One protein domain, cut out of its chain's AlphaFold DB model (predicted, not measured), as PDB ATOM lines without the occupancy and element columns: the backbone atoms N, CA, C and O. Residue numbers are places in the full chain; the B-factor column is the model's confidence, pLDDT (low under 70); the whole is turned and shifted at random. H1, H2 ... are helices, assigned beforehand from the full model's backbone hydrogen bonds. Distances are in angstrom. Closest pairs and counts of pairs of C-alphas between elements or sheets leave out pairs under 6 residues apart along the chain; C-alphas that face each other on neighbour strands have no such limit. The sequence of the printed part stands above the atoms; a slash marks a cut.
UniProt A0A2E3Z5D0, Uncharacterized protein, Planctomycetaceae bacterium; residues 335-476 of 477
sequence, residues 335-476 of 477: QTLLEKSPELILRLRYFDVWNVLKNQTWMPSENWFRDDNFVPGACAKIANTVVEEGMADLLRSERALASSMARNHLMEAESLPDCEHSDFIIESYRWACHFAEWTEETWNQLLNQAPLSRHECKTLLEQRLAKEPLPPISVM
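What this domain is: This is residues 335 to 476 of the 477 residues of an uncharacterized protein of Planctomycetaceae bacterium (UniProt A0A2E3Z5D0). What is the main picture? A long helical hairpin, H6 and H7, runs along the longest axis, with the short helices H1 and H2 in file beside H6, while H3, H5 and H8 gather near the hairpin's open end, away from the H6 to H7 link. There H5 packs on residues 443 to 447 of H7, H4 packs on H5, and H8 folds back at an angle to H7. What is it made of? The printed part has 142 residues with eight named helices, H1 to H8 in chain order, and no named strand: an all-helix domain, compact, with a radius of gyration of the C-alphas of 15.6 A and spans of 48 by 32 by 25 A.

Where its parts are: Where are the long helices? H7, residues 422 to 449, is the longest at 40.7 A and ends at C-alpha 449 (-19.674, -56.389, -9.335). H6, residues 392 to 414, measures 33.2 A and begins at C-alpha 392 (-25.091, -46.565, -7.351). H8, residues 454 to 467, measures 20.1 A, and H5, residues 376 to 388, 18.1 A. Where are the shorter ones? H1 holds residues 335 to 339, from C-alpha 335 at (-4.714, -19.567, 2.329), H2 341 to 349, H3 352 to 358 and H4 364 to 367.

How they stand to each other: How do H6 and H7 stand? This hairpin touches at a shallow tilt of 15 degrees, opposite ways, the closest C-alphas being those of Ala 406 and Cys 433, 4.7 A apart. What lies along H6? H2 touches residues 398 to 406 of H6 at a steep tilt of 41 degrees, opposite ways, with C-alphas of Arg 347 and Ala 402 closest at 5.1 A. H1 only just touches H6, with 3 pairs of C-alphas within 8 A, closest Leu 337 and His 409 at 7.0 A; H3 only just touches H6 too, with 3 pairs, closest Val 353 and Leu 395 at 6.1 A. What meets H5? Its closest C-alpha pairs are Ala 383 and Leu 447 of H7, 5.2 A, Gly 377 and Arg 454 of H8, 4.6 A, and Glu 366 of H4 and Ala 378, 5.3 A; it touches these three helices. How do the backbones run? Every O i to N i+4 pair is within hydrogen-bond range in H1, H2, H3, H5, H6, H7 and H8; H4 is too short for one.

The domain as a whole: How far does it reach? The two farthest C-alphas, of Glu 388 and Glu 420, are 49.6 A apart. Are there cuts, long links or weak places? The printed part has no cut, no link is long, and no printed residue is under 70 in pLDDT.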
ATOM      1  N   GLN A 335      -3.645 -19.641   1.328       97.81
ATOM      2  CA  GLN A 335      -4.714 -19.567   2.329       97.81
ATOM      3  C   GLN A 335      -6.063 -20.010   1.749       97.81
ATOM      4  O   GLN A 335      -6.737 -20.861   2.327       97.81
ATOM      5  N   THR A 336      -6.447 -19.481   0.584       96.94
ATOM      6  CA  THR A 336      -7.727 -19.822  -0.059       96.94
ATOM      7  C   THR A 336      -7.808 -21.306  -0.413       96.94
ATOM      8  O   THR A 336      -8.884 -21.901  -0.353       96.94
ATOM      9  N   LEU A 337      -6.685 -21.924  -0.773       97.81
ATOM     10  CA  LEU A 337      -6.634 -23.346  -1.087       97.81
ATOM     11  C   LEU A 337      -6.733 -24.213   0.183       97.81
ATOM     12  O   LEU A 337      -7.441 -25.223   0.189       97.81
ATOM     13  N   LEU A 338      -6.099 -23.790   1.282       98.56
ATOM     14  CA  LEU A 338      -6.204 -24.447   2.588       98.56
ATOM     15  C   LEU A 338      -7.610 -24.324   3.183       98.56
ATOM     16  O   LEU A 338      -8.112 -25.291   3.750       98.56
ATOM     17  N   GLU A 339      -8.310 -23.209   2.980       98.12
ATOM     18  CA  GLU A 339      -9.710 -23.052   3.402       98.12
ATOM     19  C   GLU A 339     -10.672 -24.002   2.669       98.12
ATOM     20  O   GLU A 339     -11.703 -24.383   3.224       98.12
ATOM     21  N   LYS A 340     -10.328 -24.436   1.448       97.81
ATOM     22  CA  LYS A 340     -11.076 -25.453   0.686       97.81
ATOM     23  C   LYS A 340     -10.708 -26.889   1.079       97.81
ATOM     24  O   LYS A 340     -11.412 -27.825   0.696       97.81
ATOM     25  N   SER A 341      -9.610 -27.091   1.807       98.25
ATOM     26  CA  SER A 341      -9.096 -28.430   2.113       98.25
ATOM     27  C   SER A 341     -10.052 -29.323   2.928       98.25
ATOM     28  O   SER A 341     -10.117 -30.513   2.615       98.25
ATOM     29  N   PRO A 342     -10.887 -28.819   3.867       97.50
ATOM     30  CA  PRO A 342     -11.817 -29.679   4.606       97.50
ATOM     31  C   PRO A 342     -12.889 -30.304   3.710       97.50
ATOM     32  O   PRO A 342     -13.260 -31.459   3.913       97.50
ATOM     33  N   GLU A 343     -13.358 -29.568   2.698       97.50
ATOM     34  CA  GLU A 343     -14.309 -30.081   1.707       97.50
ATOM     35  C   GLU A 343     -13.645 -31.143   0.825       97.50
ATOM     36  O   GLU A 343     -14.234 -32.196   0.591       97.50
ATOM     37  N   LEU A 344     -12.397 -30.919   0.394       98.06
ATOM     38  CA  LEU A 344     -11.645 -31.934  -0.346       98.06
ATOM     39  C   LEU A 344     -11.557 -33.234   0.462       98.06
ATOM     40  O   LEU A 344     -11.847 -34.298  -0.074       98.06
ATOM     41  N   ILE A 345     -11.236 -33.162   1.752       97.50
ATOM     42  CA  ILE A 345     -11.169 -34.334   2.632       97.50
ATOM     43  C   ILE A 345     -12.519 -35.048   2.752       97.50
ATOM     44  O   ILE A 345     -12.559 -36.273   2.615       97.50
ATOM     45  N   LEU A 346     -13.623 -34.313   2.940       97.25
ATOM     46  CA  LEU A 346     -14.971 -34.895   2.935       97.25
ATOM     47  C   LEU A 346     -15.222 -35.666   1.635       97.25
ATOM     48  O   LEU A 346     -15.670 -36.809   1.676       97.25
ATOM     49  N   ARG A 347     -14.835 -35.100   0.485       97.62
ATOM     50  CA  ARG A 347     -14.976 -35.767  -0.814       97.62
ATOM     51  C   ARG A 347     -14.022 -36.932  -1.004       97.62
ATOM     52  O   ARG A 347     -14.430 -37.914  -1.603       97.62
ATOM     53  N   LEU A 348     -12.783 -36.886  -0.535       97.31
ATOM     54  CA  LEU A 348     -11.851 -38.001  -0.716       97.31
ATOM     55  C   LEU A 348     -12.233 -39.188   0.173       97.31
ATOM     56  O   LEU A 348     -12.254 -40.323  -0.301       97.31
ATOM     57  N   ARG A 349     -12.555 -38.924   1.443       95.81
ATOM     58  CA  ARG A 349     -12.641 -39.946   2.488       95.81
ATOM     59  C   ARG A 349     -14.065 -40.359   2.861       95.81
ATOM     60  O   ARG A 349     -14.242 -41.484   3.327       95.81
ATOM     61  N   TYR A 350     -15.074 -39.518   2.684       97.00
ATOM     62  CA  TYR A 350     -16.440 -39.790   3.145       97.00
ATOM     63  C   TYR A 350     -17.434 -39.822   1.968       97.00
ATOM     64  O   TYR A 350     -17.138 -39.340   0.871       97.00
ATOM     65  N   PHE A 351     -18.596 -40.454   2.172       97.38
ATOM     66  CA  PHE A 351     -19.665 -40.554   1.169       97.38
ATOM     67  C   PHE A 351     -20.966 -39.949   1.696       97.38
ATOM     68  O   PHE A 351     -21.503 -40.419   2.705       97.38
ATOM     69  N   ASP A 352     -21.522 -38.976   0.974       95.75
ATOM     70  CA  ASP A 352     -22.796 -38.353   1.352       95.75
ATOM     71  C   ASP A 352     -23.946 -39.350   1.174       95.75
ATOM     72  O   ASP A 352     -24.805 -39.463   2.048       95.75
ATOM     73  N   VAL A 353     -23.925 -40.155   0.105       97.44
ATOM     74  CA  VAL A 353     -24.849 -41.281  -0.109       97.44
ATOM     75  C   VAL A 353     -24.851 -42.215   1.095       97.44
ATOM     76  O   VAL A 353     -25.916 -42.612   1.565       97.44
ATOM     77  N   TRP A 354     -23.677 -42.553   1.635       97.44
ATOM     78  CA  TRP A 354     -23.619 -43.418   2.811       97.44
ATOM     79  C   TRP A 354     -24.179 -42.731   4.055       97.44
ATOM     80  O   TRP A 354     -24.912 -43.353   4.826       97.44
ATOM     81  N   ASN A 355     -23.881 -41.442   4.229       95.31
ATOM     82  CA  ASN A 355     -24.434 -40.651   5.318       95.31
ATOM     83  C   ASN A 355     -25.971 -40.592   5.258       95.31
ATOM     84  O   ASN A 355     -26.628 -40.783   6.275       95.31
ATOM     85  N   VAL A 356     -26.565 -40.441   4.071       95.50
ATOM     86  CA  VAL A 356     -28.027 -40.498   3.885       95.50
ATOM     87  C   VAL A 356     -28.588 -41.879   4.232       95.50
ATOM     88  O   VAL A 356     -29.638 -41.975   4.865       95.50
ATOM     89  N   LEU A 357     -27.898 -42.950   3.832       96.69
ATOM     90  CA  LEU A 357     -28.366 -44.320   4.040       96.69
ATOM     91  C   LEU A 357     -28.269 -44.788   5.494       96.69
ATOM     92  O   LEU A 357     -29.116 -45.566   5.939       96.69
ATOM     93  N   LYS A 358     -27.213 -44.392   6.213       95.50
ATOM     94  CA  LYS A 358     -26.892 -44.951   7.537       95.50
ATOM     95  C   LYS A 358     -26.753 -43.922   8.650       95.50
ATOM     96  O   LYS A 358     -26.967 -44.303   9.795       95.50
ATOM     97  N   ASN A 359     -26.409 -42.671   8.336       91.12
ATOM     98  CA  ASN A 359     -26.212 -41.571   9.289       91.12
ATOM     99  C   ASN A 359     -25.418 -42.002  10.539       91.12
ATOM    100  O   ASN A 359     -25.879 -41.870  11.672       91.12
ATOM    101  N   GLN A 360     -24.261 -42.625  10.302       91.88
ATOM    102  CA  GLN A 360     -23.444 -43.250  11.338       91.88
ATOM    103  C   GLN A 360     -22.529 -42.243  12.011       91.88
ATOM    104  O   GLN A 360     -21.752 -41.565  11.341       91.88
ATOM    105  N   THR A 361     -22.540 -42.252  13.340       90.94
ATOM    106  CA  THR A 361     -21.524 -41.585  14.153       90.94
ATOM    107  C   THR A 361     -20.388 -42.533  14.511       90.94
ATOM    108  O   THR A 361     -19.236 -42.127  14.512       90.94
ATOM    109  N   TRP A 362     -20.639 -43.821  14.731       93.44
ATOM    110  CA  TRP A 362     -19.546 -44.780  14.870       93.44
ATOM    111  C   TRP A 362     -19.020 -45.221  13.498       93.44
ATOM    112  O   TRP A 362     -19.774 -45.774  12.698       93.44
ATOM    113  N   MET A 363     -17.726 -45.002  13.233       93.12
ATOM    114  CA  MET A 363     -17.048 -45.369  11.978       93.12
ATOM    115  C   MET A 363     -17.764 -44.869  10.700       93.12
ATOM    116  O   MET A 363     -18.179 -45.685   9.869       93.12
ATOM    117  N   PRO A 364     -17.903 -43.545  10.482       94.81
ATOM    118  CA  PRO A 364     -18.581 -43.007   9.302       94.81
ATOM    119  C   PRO A 364     -17.982 -43.518   7.983       94.81
ATOM    120  O   PRO A 364     -16.763 -43.660   7.826       94.81
ATOM    121  N   SER A 365     -18.859 -43.794   7.011       95.69
ATOM    122  CA  SER A 365     -18.502 -44.503   5.768       95.69
ATOM    123  C   SER A 365     -17.824 -45.857   6.037       95.69
ATOM    124  O   SER A 365     -16.872 -46.225   5.354       95.69
ATOM    125  N   GLU A 366     -18.278 -46.571   7.075       95.44
ATOM    126  CA  GLU A 366     -17.783 -47.887   7.528       95.44
ATOM    127  C   GLU A 366     -16.271 -47.954   7.777       95.44
ATOM    128  O   GLU A 366     -15.688 -49.037   7.812       95.44
ATOM    129  N   ASN A 367     -15.615 -46.800   7.918       93.81
ATOM    130  CA  ASN A 367     -14.161 -46.704   7.906       93.81
ATOM    131  C   ASN A 367     -13.522 -47.443   6.707       93.81
ATOM    132  O   ASN A 367     -12.522 -48.137   6.864       93.81
ATOM    133  N   TRP A 368     -14.124 -47.334   5.511       96.12
ATOM    134  CA  TRP A 368     -13.696 -48.053   4.294       96.12
ATOM    135  C   TRP A 368     -12.227 -47.836   3.918       96.12
ATOM    136  O   TRP A 368     -11.626 -48.679   3.248       96.12
ATOM    137  N   PHE A 369     -11.666 -46.721   4.373       93.31
ATOM    138  CA  PHE A 369     -10.255 -46.403   4.339       93.31
ATOM    139  C   PHE A 369      -9.820 -45.969   5.743       93.31
ATOM    140  O   PHE A 369     -10.466 -45.112   6.349       93.31
ATOM    141  N   ARG A 370      -8.747 -46.551   6.272       86.50
ATOM    142  CA  ARG A 370      -8.220 -46.244   7.604       86.50
ATOM    143  C   ARG A 370      -6.709 -46.100   7.534       86.50
ATOM    144  O   ARG A 370      -6.056 -47.004   7.020       86.50
ATOM    145  N   ASP A 371      -6.192 -45.014   8.096       83.94
ATOM    146  CA  ASP A 371      -4.780 -44.634   8.089       83.94
ATOM    147  C   ASP A 371      -4.255 -44.535   6.647       83.94
ATOM    148  O   ASP A 371      -4.464 -43.535   5.962       83.94
ATOM    149  N   ASP A 372      -3.663 -45.618   6.155       85.25
ATOM    150  CA  ASP A 372      -3.133 -45.812   4.811       85.25
ATOM    151  C   ASP A 372      -3.630 -47.121   4.157       85.25
ATOM    152  O   ASP A 372      -3.029 -47.623   3.204       85.25
ATOM    153  N   ASN A 373      -4.735 -47.697   4.645       90.62
ATOM    154  CA  ASN A 373      -5.256 -48.988   4.196       90.62
ATOM    155  C   ASN A 373      -6.714 -48.941   3.738       90.62
ATOM    156  O   ASN A 373      -7.589 -48.416   4.425       90.62
ATOM    157  N   PHE A 374      -7.016 -49.624   2.631       94.75
ATOM    158  CA  PHE A 374      -8.393 -50.015   2.325       94.75
ATOM    159  C   PHE A 374      -8.864 -51.124   3.264       94.75
ATOM    160  O   PHE A 374      -8.115 -52.054   3.566       94.75
ATOM    161  N   VAL A 375     -10.140 -51.075   3.646       96.25
ATOM    162  CA  VAL A 375     -10.813 -52.089   4.466       96.25
ATOM    163  C   VAL A 375     -11.792 -52.873   3.580       96.25
ATOM    164  O   VAL A 375     -12.920 -52.418   3.360       96.25
ATOM    165  N   PRO A 376     -11.423 -54.065   3.058       97.12
ATOM    166  CA  PRO A 376     -12.226 -54.769   2.050       97.12
ATOM    167  C   PRO A 376     -13.651 -55.093   2.491       97.12
ATOM    168  O   PRO A 376     -14.586 -55.022   1.699       97.12
ATOM    169  N   GLY A 377     -13.834 -55.446   3.767       97.38
ATOM    170  CA  GLY A 377     -15.156 -55.763   4.311       97.38
ATOM    171  C   GLY A 377     -16.096 -54.557   4.289       97.38
ATOM    172  O   GLY A 377     -17.252 -54.689   3.894       97.38
ATOM    173  N   ALA A 378     -15.582 -53.381   4.650       97.38
ATOM    174  CA  ALA A 378     -16.323 -52.126   4.611       97.38
ATOM    175  C   ALA A 378     -16.617 -51.692   3.167       97.38
ATOM    176  O   ALA A 378     -17.756 -51.354   2.849       97.38
ATOM    177  N   CYS A 379     -15.630 -51.801   2.271       98.38
ATOM    178  CA  CYS A 379     -15.808 -51.509   0.847       98.38
ATOM    179  C   CYS A 379     -16.905 -52.385   0.214       98.38
ATOM    180  O   CYS A 379     -17.810 -51.867  -0.441       98.38
ATOM    181  N   ALA A 380     -16.870 -53.702   0.459       98.50
ATOM    182  CA  ALA A 380     -17.887 -54.640  -0.015       98.50
ATOM    183  C   ALA A 380     -19.277 -54.305   0.544       98.50
ATOM    184  O   ALA A 380     -20.253 -54.261  -0.202       98.50
ATOM    185  N   LYS A 381     -19.369 -54.022   1.850       98.31
ATOM    186  CA  LYS A 381     -20.626 -53.653   2.511       98.31
ATOM    187  C   LYS A 381     -21.248 -52.409   1.878       98.31
ATOM    188  O   LYS A 381     -22.429 -52.437   1.539       98.31
ATOM    189  N   ILE A 382     -20.454 -51.359   1.670       98.50
ATOM    190  CA  ILE A 382     -20.928 -50.121   1.046       98.50
ATOM    191  C   ILE A 382     -21.404 -50.382  -0.378       98.50
ATOM    192  O   ILE A 382     -22.531 -50.019  -0.706       98.50
ATOM    193  N   ALA A 383     -20.590 -51.047  -1.207       98.75
ATOM    194  CA  ALA A 383     -20.943 -51.317  -2.599       98.75
ATOM    195  C   ALA A 383     -22.263 -52.096  -2.711       98.75
ATOM    196  O   ALA A 383     -23.146 -51.714  -3.479       98.75
ATOM    197  N   ASN A 384     -22.424 -53.142  -1.899       98.75
ATOM    198  CA  ASN A 384     -23.616 -53.986  -1.907       98.75
ATOM    199  C   ASN A 384     -24.863 -53.207  -1.501       98.75
ATOM    200  O   ASN A 384     -25.855 -53.231  -2.220       98.75
ATOM    201  N   THR A 385     -24.801 -52.489  -0.377       98.62
ATOM    202  CA  THR A 385     -25.943 -51.723   0.126       98.62
ATOM    203  C   THR A 385     -26.313 -50.581  -0.819       98.62
ATOM    204  O   THR A 385     -27.486 -50.379  -1.096       98.62
ATOM    205  N   VAL A 386     -25.342 -49.853  -1.373       98.50
ATOM    206  CA  VAL A 386     -25.628 -48.747  -2.302       98.50
ATOM    207  C   VAL A 386     -26.297 -49.245  -3.590       98.50
ATOM    208  O   VAL A 386     -27.178 -48.568  -4.122       98.50
ATOM    209  N   VAL A 387     -25.910 -50.421  -4.096       98.69
ATOM    210  CA  VAL A 387     -26.549 -51.038  -5.271       98.69
ATOM    211  C   VAL A 387     -27.941 -51.568  -4.938       98.69
ATOM    212  O   VAL A 387     -28.869 -51.334  -5.709       98.69
ATOM    213  N   GLU A 388     -28.100 -52.232  -3.792       98.50
ATOM    214  CA  GLU A 388     -29.392 -52.724  -3.301       98.50
ATOM    215  C   GLU A 388     -30.421 -51.590  -3.157       98.50
ATOM    216  O   GLU A 388     -31.567 -51.742  -3.573       98.50
ATOM    217  N   GLU A 389     -29.989 -50.428  -2.664       98.50
ATOM    218  CA  GLU A 389     -30.824 -49.234  -2.469       98.50
ATOM    219  C   GLU A 389     -30.994 -48.386  -3.748       98.50
ATOM    220  O   GLU A 389     -31.599 -47.314  -3.722       98.50
ATOM    221  N   GLY A 390     -30.452 -48.824  -4.893       98.38
ATOM    222  CA  GLY A 390     -30.573 -48.107  -6.168       98.38
ATOM    223  C   GLY A 390     -29.840 -46.759  -6.214       98.38
ATOM    224  O   GLY A 390     -30.180 -45.902  -7.026       98.38
ATOM    225  N   MET A 391     -28.829 -46.561  -5.361       98.62
ATOM    226  CA  MET A 391     -28.062 -45.313  -5.226       98.62
ATOM    227  C   MET A 391     -26.682 -45.354  -5.904       98.62
ATOM    228  O   MET A 391     -25.876 -44.438  -5.733       98.62
ATOM    229  N   ALA A 392     -26.391 -46.389  -6.697       98.69
ATOM    230  CA  ALA A 392     -25.091 -46.565  -7.351       98.69
ATOM    231  C   ALA A 392     -24.671 -45.354  -8.197       98.69
ATOM    232  O   ALA A 392     -23.540 -44.891  -8.075       98.69
ATOM    233  N   ASP A 393     -25.577 -44.796  -9.004       98.62
ATOM    234  CA  ASP A 393     -25.268 -43.644  -9.863       98.62
ATOM    235  C   ASP A 393     -24.959 -42.370  -9.061       98.62
ATOM    236  O   ASP A 393     -24.143 -41.549  -9.489       98.62
ATOM    237  N   LEU A 394     -25.551 -42.219  -7.870       98.62
ATOM    238  CA  LEU A 394     -25.237 -41.113  -6.965       98.62
ATOM    239  C   LEU A 394     -23.823 -41.260  -6.402       98.62
ATOM    240  O   LEU A 394     -23.046 -40.313  -6.489       98.62
ATOM    241  N   LEU A 395     -23.444 -42.452  -5.923       98.62
ATOM    242  CA  LEU A 395     -22.089 -42.673  -5.412       98.62
ATOM    243  C   LEU A 395     -21.034 -42.488  -6.516       98.62
ATOM    244  O   LEU A 395     -19.996 -41.876  -6.275       98.62
ATOM    245  N   ARG A 396     -21.308 -42.931  -7.752       98.75
ATOM    246  CA  ARG A 396     -20.429 -42.652  -8.905       98.75
ATOM    247  C   ARG A 396     -20.273 -41.155  -9.151       98.75
ATOM    248  O   ARG A 396     -19.159 -40.684  -9.359       98.75
ATOM    249  N   SER A 397     -21.376 -40.413  -9.089       98.62
ATOM    250  CA  SER A 397     -21.366 -38.957  -9.262       98.62
ATOM    251  C   SER A 397     -20.550 -38.260  -8.167       98.62
ATOM    252  O   SER A 397     -19.787 -37.345  -8.469       98.62
ATOM    253  N   GLU A 398     -20.638 -38.719  -6.915       98.25
ATOM    254  CA  GLU A 398     -19.797 -38.217  -5.821       98.25
ATOM    255  C   GLU A 398     -18.309 -38.473  -6.060       98.25
ATOM    256  O   GLU A 398     -17.488 -37.597  -5.787       98.25
ATOM    257  N   ARG A 399     -17.942 -39.656  -6.572       98.62
ATOM    258  CA  ARG A 399     -16.539 -39.965  -6.884       98.62
ATOM    259  C   ARG A 399     -16.008 -39.128  -8.041       98.62
ATOM    260  O   ARG A 399     -14.931 -38.555  -7.918       98.62
ATOM    261  N   ALA A 400     -16.793 -38.964  -9.104       98.75
ATOM    262  CA  ALA A 400     -16.440 -38.084 -10.216       98.75
ATOM    263  C   ALA A 400     -16.270 -36.619  -9.768       98.75
ATOM    264  O   ALA A 400     -15.369 -35.914 -10.237       98.75
ATOM    265  N   LEU A 401     -17.103 -36.153  -8.828       98.62
ATOM    266  CA  LEU A 401     -16.955 -34.834  -8.213       98.62
ATOM    267  C   LEU A 401     -15.647 -34.725  -7.419       98.62
ATOM    268  O   LEU A 401     -14.946 -33.724  -7.572       98.62
ATOM    269  N   ALA A 402     -15.299 -35.739  -6.619       98.62
ATOM    270  CA  ALA A 402     -14.044 -35.768  -5.867       98.62
ATOM    271  C   ALA A 402     -12.825 -35.641  -6.797       98.62
ATOM    272  O   ALA A 402     -11.973 -34.784  -6.565       98.62
ATOM    273  N   SER A 403     -12.785 -36.397  -7.899       98.81
ATOM    274  CA  SER A 403     -11.715 -36.302  -8.906       98.81
ATOM    275  C   SER A 403     -11.649 -34.930  -9.572       98.81
ATOM    276  O   SER A 403     -10.573 -34.363  -9.745       98.81
ATOM    277  N   SER A 404     -12.801 -34.358  -9.935       98.75
ATOM    278  CA  SER A 404     -12.866 -33.014 -10.522       98.75
ATOM    279  C   SER A 404     -12.336 -31.943  -9.561       98.75
ATOM    280  O   SER A 404     -11.540 -31.090  -9.951       98.75
ATOM    281  N   MET A 405     -12.737 -32.018  -8.291       98.69
ATOM    282  CA  MET A 405     -12.291 -31.103  -7.242       98.69
ATOM    283  C   MET A 405     -10.788 -31.227  -6.990       98.69
ATOM    284  O   MET A 405     -10.093 -30.215  -6.958       98.69
ATOM    285  N   ALA A 406     -10.276 -32.454  -6.882       98.81
ATOM    286  CA  ALA A 406      -8.862 -32.700  -6.643       98.81
ATOM    287  C   ALA A 406      -7.981 -32.216  -7.808       98.81
ATOM    288  O   ALA A 406      -6.954 -31.588  -7.561       98.81
ATOM    289  N   ARG A 407      -8.416 -32.394  -9.069       98.81
ATOM    290  CA  ARG A 407      -7.737 -31.811 -10.245       98.81
ATOM    291  C   ARG A 407      -7.672 -30.289 -10.181       98.81
ATOM    292  O   ARG A 407      -6.613 -29.716 -10.421       98.81
ATOM    293  N   ASN A 408      -8.781 -29.632  -9.842       98.62
ATOM    294  CA  ASN A 408      -8.809 -28.173  -9.722       98.62
ATOM    295  C   ASN A 408      -7.880 -27.686  -8.602       98.62
ATOM    296  O   ASN A 408      -7.126 -26.741  -8.807       98.62
ATOM    297  N   HIS A 409      -7.892 -28.349  -7.443       98.56
ATOM    298  CA  HIS A 409      -7.012 -27.990  -6.328       98.56
ATOM    299  C   HIS A 409      -5.533 -28.219  -6.664       98.56
ATOM    300  O   HIS A 409      -4.706 -27.388  -6.304       98.56
ATOM    301  N   LEU A 410      -5.197 -29.286  -7.399       98.75
ATOM    302  CA  LEU A 410      -3.842 -29.504  -7.909       98.75
ATOM    303  C   LEU A 410      -3.411 -28.390  -8.871       98.75
ATOM    304  O   LEU A 410      -2.312 -27.871  -8.731       98.75
ATOM    305  N   MET A 411      -4.276 -27.977  -9.802       98.50
ATOM    306  CA  MET A 411      -3.972 -26.859 -10.704       98.50
ATOM    307  C   MET A 411      -3.745 -25.545  -9.947       98.50
ATOM    308  O   MET A 411      -2.850 -24.783 -10.306       98.50
ATOM    309  N   GLU A 412      -4.546 -25.272  -8.910       98.25
ATOM    310  CA  GLU A 412      -4.334 -24.116  -8.031       98.25
ATOM    311  C   GLU A 412      -2.985 -24.225  -7.301       98.25
ATOM    312  O   GLU A 412      -2.212 -23.269  -7.333       98.25
ATOM    313  N   ALA A 413      -2.656 -25.393  -6.735       98.31
ATOM    314  CA  ALA A 413      -1.387 -25.641  -6.048       98.31
ATOM    315  C   ALA A 413      -0.165 -25.470  -6.969       98.31
ATOM    316  O   ALA A 413       0.792 -24.802  -6.594       98.31
ATOM    317  N   GLU A 414      -0.210 -26.012  -8.189       98.25
ATOM    318  CA  GLU A 414       0.860 -25.883  -9.194       98.25
ATOM    319  C   GLU A 414       1.016 -24.446  -9.725       98.25
ATOM    320  O   GLU A 414       2.020 -24.127 -10.360       98.25
ATOM    321  N   SER A 415       0.031 -23.575  -9.482       97.88
ATOM    322  CA  SER A 415       0.081 -22.156  -9.852       97.88
ATOM    323  C   SER A 415       0.601 -21.238  -8.742       97.88
ATOM    324  O   SER A 415       0.782 -20.041  -8.986       97.88
ATOM    325  N   LEU A 416       0.823 -21.771  -7.535       97.56
ATOM    326  CA  LEU A 416       1.339 -20.997  -6.411       97.56
ATOM    327  C   LEU A 416       2.779 -20.531  -6.682       97.56
ATOM    328  O   LEU A 416       3.551 -21.249  -7.321       97.56
ATOM    329  N   PRO A 417       3.174 -19.347  -6.182       97.25
ATOM    330  CA  PRO A 417       4.574 -18.945  -6.152       97.25
ATOM    331  C   PRO A 417       5.454 -19.966  -5.422       97.25
ATOM    332  O   PRO A 417       5.034 -20.557  -4.426       97.25
ATOM    333  N   ASP A 418       6.697 -20.117  -5.879       96.50
ATOM    334  CA  ASP A 418       7.668 -20.995  -5.227       96.50
ATOM    335  C   ASP A 418       7.976 -20.536  -3.791       96.50
ATOM    336  O   ASP A 418       8.178 -19.348  -3.521       96.50
ATOM    337  N   CYS A 419       8.061 -21.497  -2.877       96.25
ATOM    338  CA  CYS A 419       8.448 -21.328  -1.483       96.25
ATOM    339  C   CYS A 419       9.264 -22.542  -1.014       96.25
ATOM    340  O   CYS A 419       9.417 -23.523  -1.742       96.25
ATOM    341  N   GLU A 420       9.775 -22.493   0.217       96.06
ATOM    342  CA  GLU A 420      10.565 -23.585   0.808       96.06
ATOM    343  C   GLU A 420       9.829 -24.935   0.791       96.06
ATOM    344  O   GLU A 420      10.448 -25.978   0.593       96.06
ATOM    345  N   HIS A 421       8.502 -24.912   0.930       96.50
ATOM    346  CA  HIS A 421       7.671 -26.110   1.023       96.50
ATOM    347  C   HIS A 421       6.983 -26.504  -0.295       96.50
ATOM    348  O   HIS A 421       6.153 -27.412  -0.284       96.50
ATOM    349  N   SER A 422       7.296 -25.855  -1.425       96.56
ATOM    350  CA  SER A 422       6.574 -26.058  -2.694       96.56
ATOM    351  C   SER A 422       6.480 -27.521  -3.127       96.56
ATOM    352  O   SER A 422       5.397 -27.961  -3.509       96.56
ATOM    353  N   ASP A 423       7.571 -28.283  -3.015       96.75
ATOM    354  CA  ASP A 423       7.590 -29.698  -3.404       96.75
ATOM    355  C   ASP A 423       6.576 -30.510  -2.587       96.75
ATOM    356  O   ASP A 423       5.718 -31.178  -3.159       96.75
ATOM    357  N   PHE A 424       6.597 -30.377  -1.257       96.62
ATOM    358  CA  PHE A 424       5.659 -31.074  -0.375       96.62
ATOM    359  C   PHE A 424       4.205 -30.665  -0.644       96.62
ATOM    360  O   PHE A 424       3.325 -31.521  -0.730       96.62
ATOM    361  N   ILE A 425       3.947 -29.365  -0.832       97.69
ATOM    362  CA  ILE A 425       2.602 -28.851  -1.115       97.69
ATOM    363  C   ILE A 425       2.059 -29.468  -2.409       97.69
ATOM    364  O   ILE A 425       0.958 -30.025  -2.420       97.69
ATOM    365  N   ILE A 426       2.830 -29.397  -3.495       97.94
ATOM    366  CA  ILE A 426       2.422 -29.916  -4.803       97.94
ATOM    367  C   ILE A 426       2.268 -31.440  -4.749       97.94
ATOM    368  O   ILE A 426       1.288 -31.970  -5.279       97.94
ATOM    369  N   GLU A 427       3.179 -32.155  -4.087       96.94
ATOM    370  CA  GLU A 427       3.096 -33.609  -3.920       96.94
ATOM    371  C   GLU A 427       1.852 -34.038  -3.134       96.94
ATOM    372  O   GLU A 427       1.173 -34.973  -3.564       96.94
ATOM    373  N   SER A 428       1.478 -33.328  -2.064       97.12
ATOM    374  CA  SER A 428       0.237 -33.577  -1.319       97.12
ATOM    375  C   SER A 428      -1.006 -33.474  -2.209       97.12
ATOM    376  O   SER A 428      -1.852 -34.373  -2.205       97.12
ATOM    377  N   TYR A 429      -1.129 -32.409  -3.011       98.25
ATOM    378  CA  TYR A 429      -2.274 -32.250  -3.918       98.25
ATOM    379  C   TYR A 429      -2.232 -33.221  -5.100       98.25
ATOM    380  O   TYR A 429      -3.279 -33.688  -5.553       98.25
ATOM    381  N   ARG A 430      -1.038 -33.576  -5.583       97.94
ATOM    382  CA  ARG A 430      -0.868 -34.568  -6.650       97.94
ATOM    383  C   ARG A 430      -1.288 -35.948  -6.177       97.94
ATOM    384  O   ARG A 430      -2.015 -36.638  -6.889       97.94
ATOM    385  N   TRP A 431      -0.890 -36.319  -4.964       96.94
ATOM    386  CA  TRP A 431      -1.320 -37.556  -4.332       96.94
ATOM    387  C   TRP A 431      -2.834 -37.571  -4.115       96.94
ATOM    388  O   TRP A 431      -3.488 -38.538  -4.490       96.94
ATOM    389  N   ALA A 432      -3.416 -36.480  -3.602       97.81
ATOM    390  CA  ALA A 432      -4.863 -36.357  -3.424       97.81
ATOM    391  C   ALA A 432      -5.633 -36.519  -4.747       97.81
ATOM    392  O   ALA A 432      -6.651 -37.212  -4.795       97.81
ATOM    393  N   CYS A 433      -5.131 -35.921  -5.832       98.62
ATOM    394  CA  CYS A 433      -5.689 -36.077  -7.172       98.62
ATOM    395  C   CYS A 433      -5.604 -37.525  -7.661       98.62
ATOM    396  O   CYS A 433      -6.611 -38.078  -8.107       98.62
ATOM    397  N   HIS A 434      -4.438 -38.162  -7.520       97.62
ATOM    398  CA  HIS A 434      -4.263 -39.557  -7.916       97.62
ATOM    399  C   HIS A 434      -5.161 -40.486  -7.089       97.62
ATOM    400  O   HIS A 434      -5.824 -41.347  -7.655       97.62
ATOM    401  N   PHE A 435      -5.283 -40.269  -5.777       97.69
ATOM    402  CA  PHE A 435      -6.206 -41.015  -4.919       97.69
ATOM    403  C   PHE A 435      -7.666 -40.859  -5.355       97.69
ATOM    404  O   PHE A 435      -8.395 -41.851  -5.431       97.69
ATOM    405  N   ALA A 436      -8.103 -39.639  -5.676       98.50
ATOM    406  CA  ALA A 436      -9.468 -39.384  -6.127       98.50
ATOM    407  C   ALA A 436      -9.789 -40.152  -7.420       98.50
ATOM    408  O   ALA A 436     -10.742 -40.928  -7.457       98.50
ATOM    409  N   GLU A 437      -8.943 -40.013  -8.442       98.38
ATOM    410  CA  GLU A 437      -9.130 -40.677  -9.737       98.38
ATOM    411  C   GLU A 437      -9.010 -42.198  -9.613       98.38
ATOM    412  O   GLU A 437      -9.788 -42.955 -10.204       98.38
ATOM    413  N   TRP A 438      -8.071 -42.660  -8.785       97.56
ATOM    414  CA  TRP A 438      -7.885 -44.077  -8.539       97.56
ATOM    415  C   TRP A 438      -9.116 -44.688  -7.873       97.56
ATOM    416  O   TRP A 438      -9.560 -45.763  -8.282       97.56
ATOM    417  N   THR A 439      -9.670 -44.016  -6.861       97.69
ATOM    418  CA  THR A 439     -10.834 -44.506  -6.116       97.69
ATOM    419  C   THR A 439     -12.135 -44.344  -6.890       97.69
ATOM    420  O   THR A 439     -13.019 -45.182  -6.724       97.69
ATOM    421  N   GLU A 440     -12.260 -43.360  -7.783       98.44
ATOM    422  CA  GLU A 440     -13.386 -43.263  -8.716       98.44
ATOM    423  C   GLU A 440     -13.521 -44.532  -9.561       98.44
ATOM    424  O   GLU A 440     -14.584 -45.158  -9.585       98.44
ATOM    425  N   GLU A 441     -12.428 -44.973 -10.184       97.81
ATOM    426  CA  GLU A 441     -12.428 -46.208 -10.962       97.81
ATOM    427  C   GLU A 441     -12.637 -47.446 -10.075       97.81
ATOM    428  O   GLU A 441     -13.385 -48.355 -10.442       97.81
ATOM    429  N   THR A 442     -12.044 -47.483  -8.876       97.69
ATOM    430  CA  THR A 442     -12.257 -48.580  -7.917       97.69
ATOM    431  C   THR A 442     -13.725 -48.734  -7.557       97.69
ATOM    432  O   THR A 442     -14.288 -49.816  -7.712       97.69
ATOM    433  N   TRP A 443     -14.376 -47.659  -7.117       98.44
ATOM    434  CA  TRP A 443     -15.796 -47.692  -6.779       98.44
ATOM    435  C   TRP A 443     -16.646 -48.024  -7.995       98.44
ATOM    436  O   TRP A 443     -17.621 -48.764  -7.863       98.44
ATOM    437  N   ASN A 444     -16.240 -47.585  -9.192       98.38
ATOM    438  CA  ASN A 444     -16.934 -47.980 -10.403       98.38
ATOM    439  C   ASN A 444     -16.946 -49.501 -10.602       98.38
ATOM    440  O   ASN A 444     -17.998 -50.067 -10.925       98.38
ATOM    441  N   GLN A 445     -15.800 -50.149 -10.387       98.12
ATOM    442  CA  GLN A 445     -15.639 -51.597 -10.490       98.12
ATOM    443  C   GLN A 445     -16.373 -52.345  -9.376       98.12
ATOM    444  O   GLN A 445     -17.051 -53.329  -9.669       98.12
ATOM    445  N   LEU A 446     -16.274 -51.876  -8.128       98.56
ATOM    446  CA  LEU A 446     -16.943 -52.500  -6.985       98.56
ATOM    447  C   LEU A 446     -18.469 -52.470  -7.149       98.56
ATOM    448  O   LEU A 446     -19.125 -53.496  -6.991       98.56
ATOM    449  N   LEU A 447     -19.035 -51.327  -7.546       98.69
ATOM    450  CA  LEU A 447     -20.478 -51.182  -7.766       98.69
ATOM    451  C   LEU A 447     -20.987 -52.038  -8.937       98.69
ATOM    452  O   LEU A 447     -22.104 -52.537  -8.885       98.69
ATOM    453  N   ASN A 448     -20.184 -52.240  -9.988       98.25
ATOM    454  CA  ASN A 448     -20.560 -53.103 -11.118       98.25
ATOM    455  C   ASN A 448     -20.580 -54.595 -10.764       98.25
ATOM    456  O   ASN A 448     -21.242 -55.373 -11.448       98.25
ATOM    457  N   GLN A 449     -19.816 -54.994  -9.748       98.00
ATOM    458  CA  GLN A 449     -19.674 -56.389  -9.335       98.00
ATOM    459  C   GLN A 449     -20.470 -56.717  -8.069       98.00
ATOM    460  O   GLN A 449     -20.466 -57.866  -7.637       98.00
ATOM    461  N   ALA A 450     -21.162 -55.739  -7.481       97.12
ATOM    462  CA  ALA A 450     -22.034 -55.975  -6.343       97.12
ATOM    463  C   ALA A 450     -23.183 -56.946  -6.714       97.12
ATOM    464  O   ALA A 450     -23.772 -56.815  -7.792       97.12
ATOM    465  N   PRO A 451     -23.553 -57.891  -5.827       97.81
ATOM    466  CA  PRO A 451     -23.014 -58.068  -4.483       97.81
ATOM    467  C   PRO A 451     -21.641 -58.771  -4.454       97.81
ATOM    468  O   PRO A 451     -21.425 -59.761  -5.142       97.81
ATOM    469  N   LEU A 452     -20.746 -58.286  -3.589       97.00
ATOM    470  CA  LEU A 452     -19.390 -58.783  -3.351       97.00
ATOM    471  C   LEU A 452     -19.237 -59.341  -1.931       97.00
ATOM    472  O   LEU A 452     -19.722 -58.758  -0.959       97.00
ATOM    473  N   SER A 453     -18.483 -60.423  -1.781       98.06
ATOM    474  CA  SER A 453     -17.914 -60.833  -0.497       98.06
ATOM    475  C   SER A 453     -16.676 -59.999  -0.137       98.06
ATOM    476  O   SER A 453     -16.039 -59.374  -0.989       98.06
ATOM    477  N   ARG A 454     -16.266 -60.053   1.140       97.38
ATOM    478  CA  ARG A 454     -14.994 -59.466   1.603       97.38
ATOM    479  C   ARG A 454     -13.801 -59.943   0.767       97.38
ATOM    480  O   ARG A 454     -12.921 -59.148   0.455       97.38
ATOM    481  N   HIS A 455     -13.764 -61.233   0.428       97.62
ATOM    482  CA  HIS A 455     -12.650 -61.843  -0.296       97.62
ATOM    483  C   HIS A 455     -12.578 -61.374  -1.757       97.62
ATOM    484  O   HIS A 455     -11.497 -61.040  -2.241       97.62
ATOM    485  N   GLU A 456     -13.722 -61.288  -2.441       98.00
ATOM    486  CA  GLU A 456     -13.789 -60.768  -3.814       98.00
ATOM    487  C   GLU A 456     -13.386 -59.291  -3.859       98.00
ATOM    488  O   GLU A 456     -12.559 -58.906  -4.681       98.00
ATOM    489  N   CYS A 457     -13.883 -58.477  -2.921       98.00
ATOM    490  CA  CYS A 457     -13.489 -57.072  -2.819       98.00
ATOM    491  C   CYS A 457     -11.984 -56.908  -2.550       98.00
ATOM    492  O   CYS A 457     -11.335 -56.118  -3.233       98.00
ATOM    493  N   LYS A 458     -11.408 -57.695  -1.625       97.81
ATOM    494  CA  LYS A 458      -9.956 -57.701  -1.360       97.81
ATOM    495  C   LYS A 458      -9.169 -58.000  -2.637       97.81
ATOM    496  O   LYS A 458      -8.287 -57.233  -3.002       97.81
ATOM    497  N   THR A 459      -9.562 -59.052  -3.354       97.69
ATOM    498  CA  THR A 459      -8.911 -59.467  -4.604       97.69
ATOM    499  C   THR A 459      -8.930 -58.353  -5.655       97.69
ATOM    500  O   THR A 459      -7.916 -58.106  -6.306       97.69
ATOM    501  N   LEU A 460     -10.055 -57.650  -5.818       97.38
ATOM    502  CA  LEU A 460     -10.167 -56.533  -6.764       97.38
ATOM    503  C   LEU A 460      -9.256 -55.357  -6.384       97.38
ATOM    504  O   LEU A 460      -8.580 -54.801  -7.251       97.38
ATOM    505  N   LEU A 461      -9.210 -55.002  -5.097       96.94
ATOM    506  CA  LEU A 461      -8.347 -53.934  -4.587       96.94
ATOM    507  C   LEU A 461      -6.862 -54.269  -4.788       96.94
ATOM    508  O   LEU A 461      -6.109 -53.440  -5.300       96.94
ATOM    509  N   GLU A 462      -6.449 -55.494  -4.459       96.62
ATOM    510  CA  GLU A 462      -5.075 -55.975  -4.648       96.62
ATOM    511  C   GLU A 462      -4.673 -56.004  -6.128       96.62
ATOM    512  O   GLU A 462      -3.596 -55.529  -6.488       96.62
ATOM    513  N   GLN A 463      -5.545 -56.504  -7.010       95.94
ATOM    514  CA  GLN A 463      -5.299 -56.506  -8.455       95.94
ATOM    515  C   GLN A 463      -5.128 -55.091  -9.005       95.94
ATOM    516  O   GLN A 463      -4.268 -54.852  -9.858       95.94
ATOM    517  N   ARG A 464      -5.936 -54.143  -8.519       94.94
ATOM    518  CA  ARG A 464      -5.843 -52.749  -8.943       94.94
ATOM    519  C   ARG A 464      -4.558 -52.095  -8.446       94.94
ATOM    520  O   ARG A 464      -3.869 -51.499  -9.268       94.94
ATOM    521  N   LEU A 465      -4.189 -52.262  -7.173       94.50
ATOM    522  CA  LEU A 465      -2.917 -51.755  -6.638       94.50
ATOM    523  C   LEU A 465      -1.699 -52.373  -7.338       94.50
ATOM    524  O   LEU A 465      -0.713 -51.683  -7.568       94.50
ATOM    525  N   ALA A 466      -1.766 -53.649  -7.729       94.88
ATOM    526  CA  ALA A 466      -0.696 -54.288  -8.495       94.88
ATOM    527  C   ALA A 466      -0.544 -53.694  -9.908       94.88
ATOM    528  O   ALA A 466       0.564 -53.634 -10.441       94.88
ATOM    529  N   LYS A 467      -1.650 -53.264 -10.527       94.94
ATOM    530  CA  LYS A 467      -1.659 -52.644 -11.860       94.94
ATOM    531  C   LYS A 467      -1.267 -51.167 -11.818       94.94
ATOM    532  O   LYS A 467      -0.565 -50.694 -12.707       94.94
ATOM    533  N   GLU A 468      -1.764 -50.450 -10.822       94.44
ATOM    534  CA  GLU A 468      -1.591 -49.016 -10.631       94.44
ATOM    535  C   GLU A 468      -1.280 -48.757  -9.149       94.44
ATOM    536  O   GLU A 468      -2.201 -48.541  -8.351       94.44
ATOM    537  N   PRO A 469       0.008 -48.839  -8.763       91.94
ATOM    538  CA  PRO A 469       0.431 -48.600  -7.393       91.94
ATOM    539  C   PRO A 469       0.157 -47.157  -6.975       91.94
ATOM    540  O   PRO A 469       0.431 -46.226  -7.731       91.94
ATOM    541  N   LEU A 470      -0.312 -46.984  -5.742       87.94
ATOM    542  CA  LEU A 470      -0.530 -45.679  -5.131       87.94
ATOM    543  C   LEU A 470       0.134 -45.665  -3.751       87.94
ATOM    544  O   LEU A 470      -0.541 -45.868  -2.744       87.94
ATOM    545  N   PRO A 471       1.469 -45.523  -3.672       84.56
ATOM    546  CA  PRO A 471       2.147 -45.524  -2.387       84.56
ATOM    547  C   PRO A 471       1.655 -44.350  -1.520       84.56
ATOM    548  O   PRO A 471       1.344 -43.283  -2.048       84.56
ATOM    549  N   PRO A 472       1.575 -44.530  -0.197       85.12
ATOM    550  CA  PRO A 472       1.958 -45.727   0.534       85.12
ATOM    551  C   PRO A 472       0.825 -46.757   0.720       85.12
ATOM    552  O   PRO A 472       0.960 -47.653   1.542       85.12
ATOM    553  N   ILE A 473      -0.282 -46.662  -0.015       86.94
ATOM    554  CA  ILE A 473      -1.521 -47.384   0.295       86.94
ATOM    555  C   ILE A 473      -1.367 -48.908   0.255       86.94
ATOM    556  O   ILE A 473      -0.739 -49.472  -0.645       86.94
ATOM    557  N   SER A 474      -2.032 -49.577   1.196       89.56
ATOM    558  CA  SER A 474      -2.183 -51.035   1.252       89.56
ATOM    559  C   SER A 474      -3.646 -51.476   1.418       89.56
ATOM    560  O   SER A 474      -4.575 -50.669   1.458       89.56
ATOM    561  N   VAL A 475      -3.880 -52.789   1.439       90.94
ATOM    562  CA  VAL A 475      -5.195 -53.394   1.684       90.94
ATOM    563  C   VAL A 475      -5.092 -54.203   2.966       90.94
ATOM    564  O   VAL A 475      -4.190 -55.029   3.085       90.94
ATOM    565  N   MET A 476      -6.000 -53.968   3.915       88.12
ATOM    566  CA  MET A 476      -6.020 -54.724   5.166       88.12
ATOM    567  C   MET A 476      -6.264 -56.209   4.916       88.12
ATOM    568  O   MET A 476      -7.070 -56.593   4.056       88.12
TER     569      MET A 476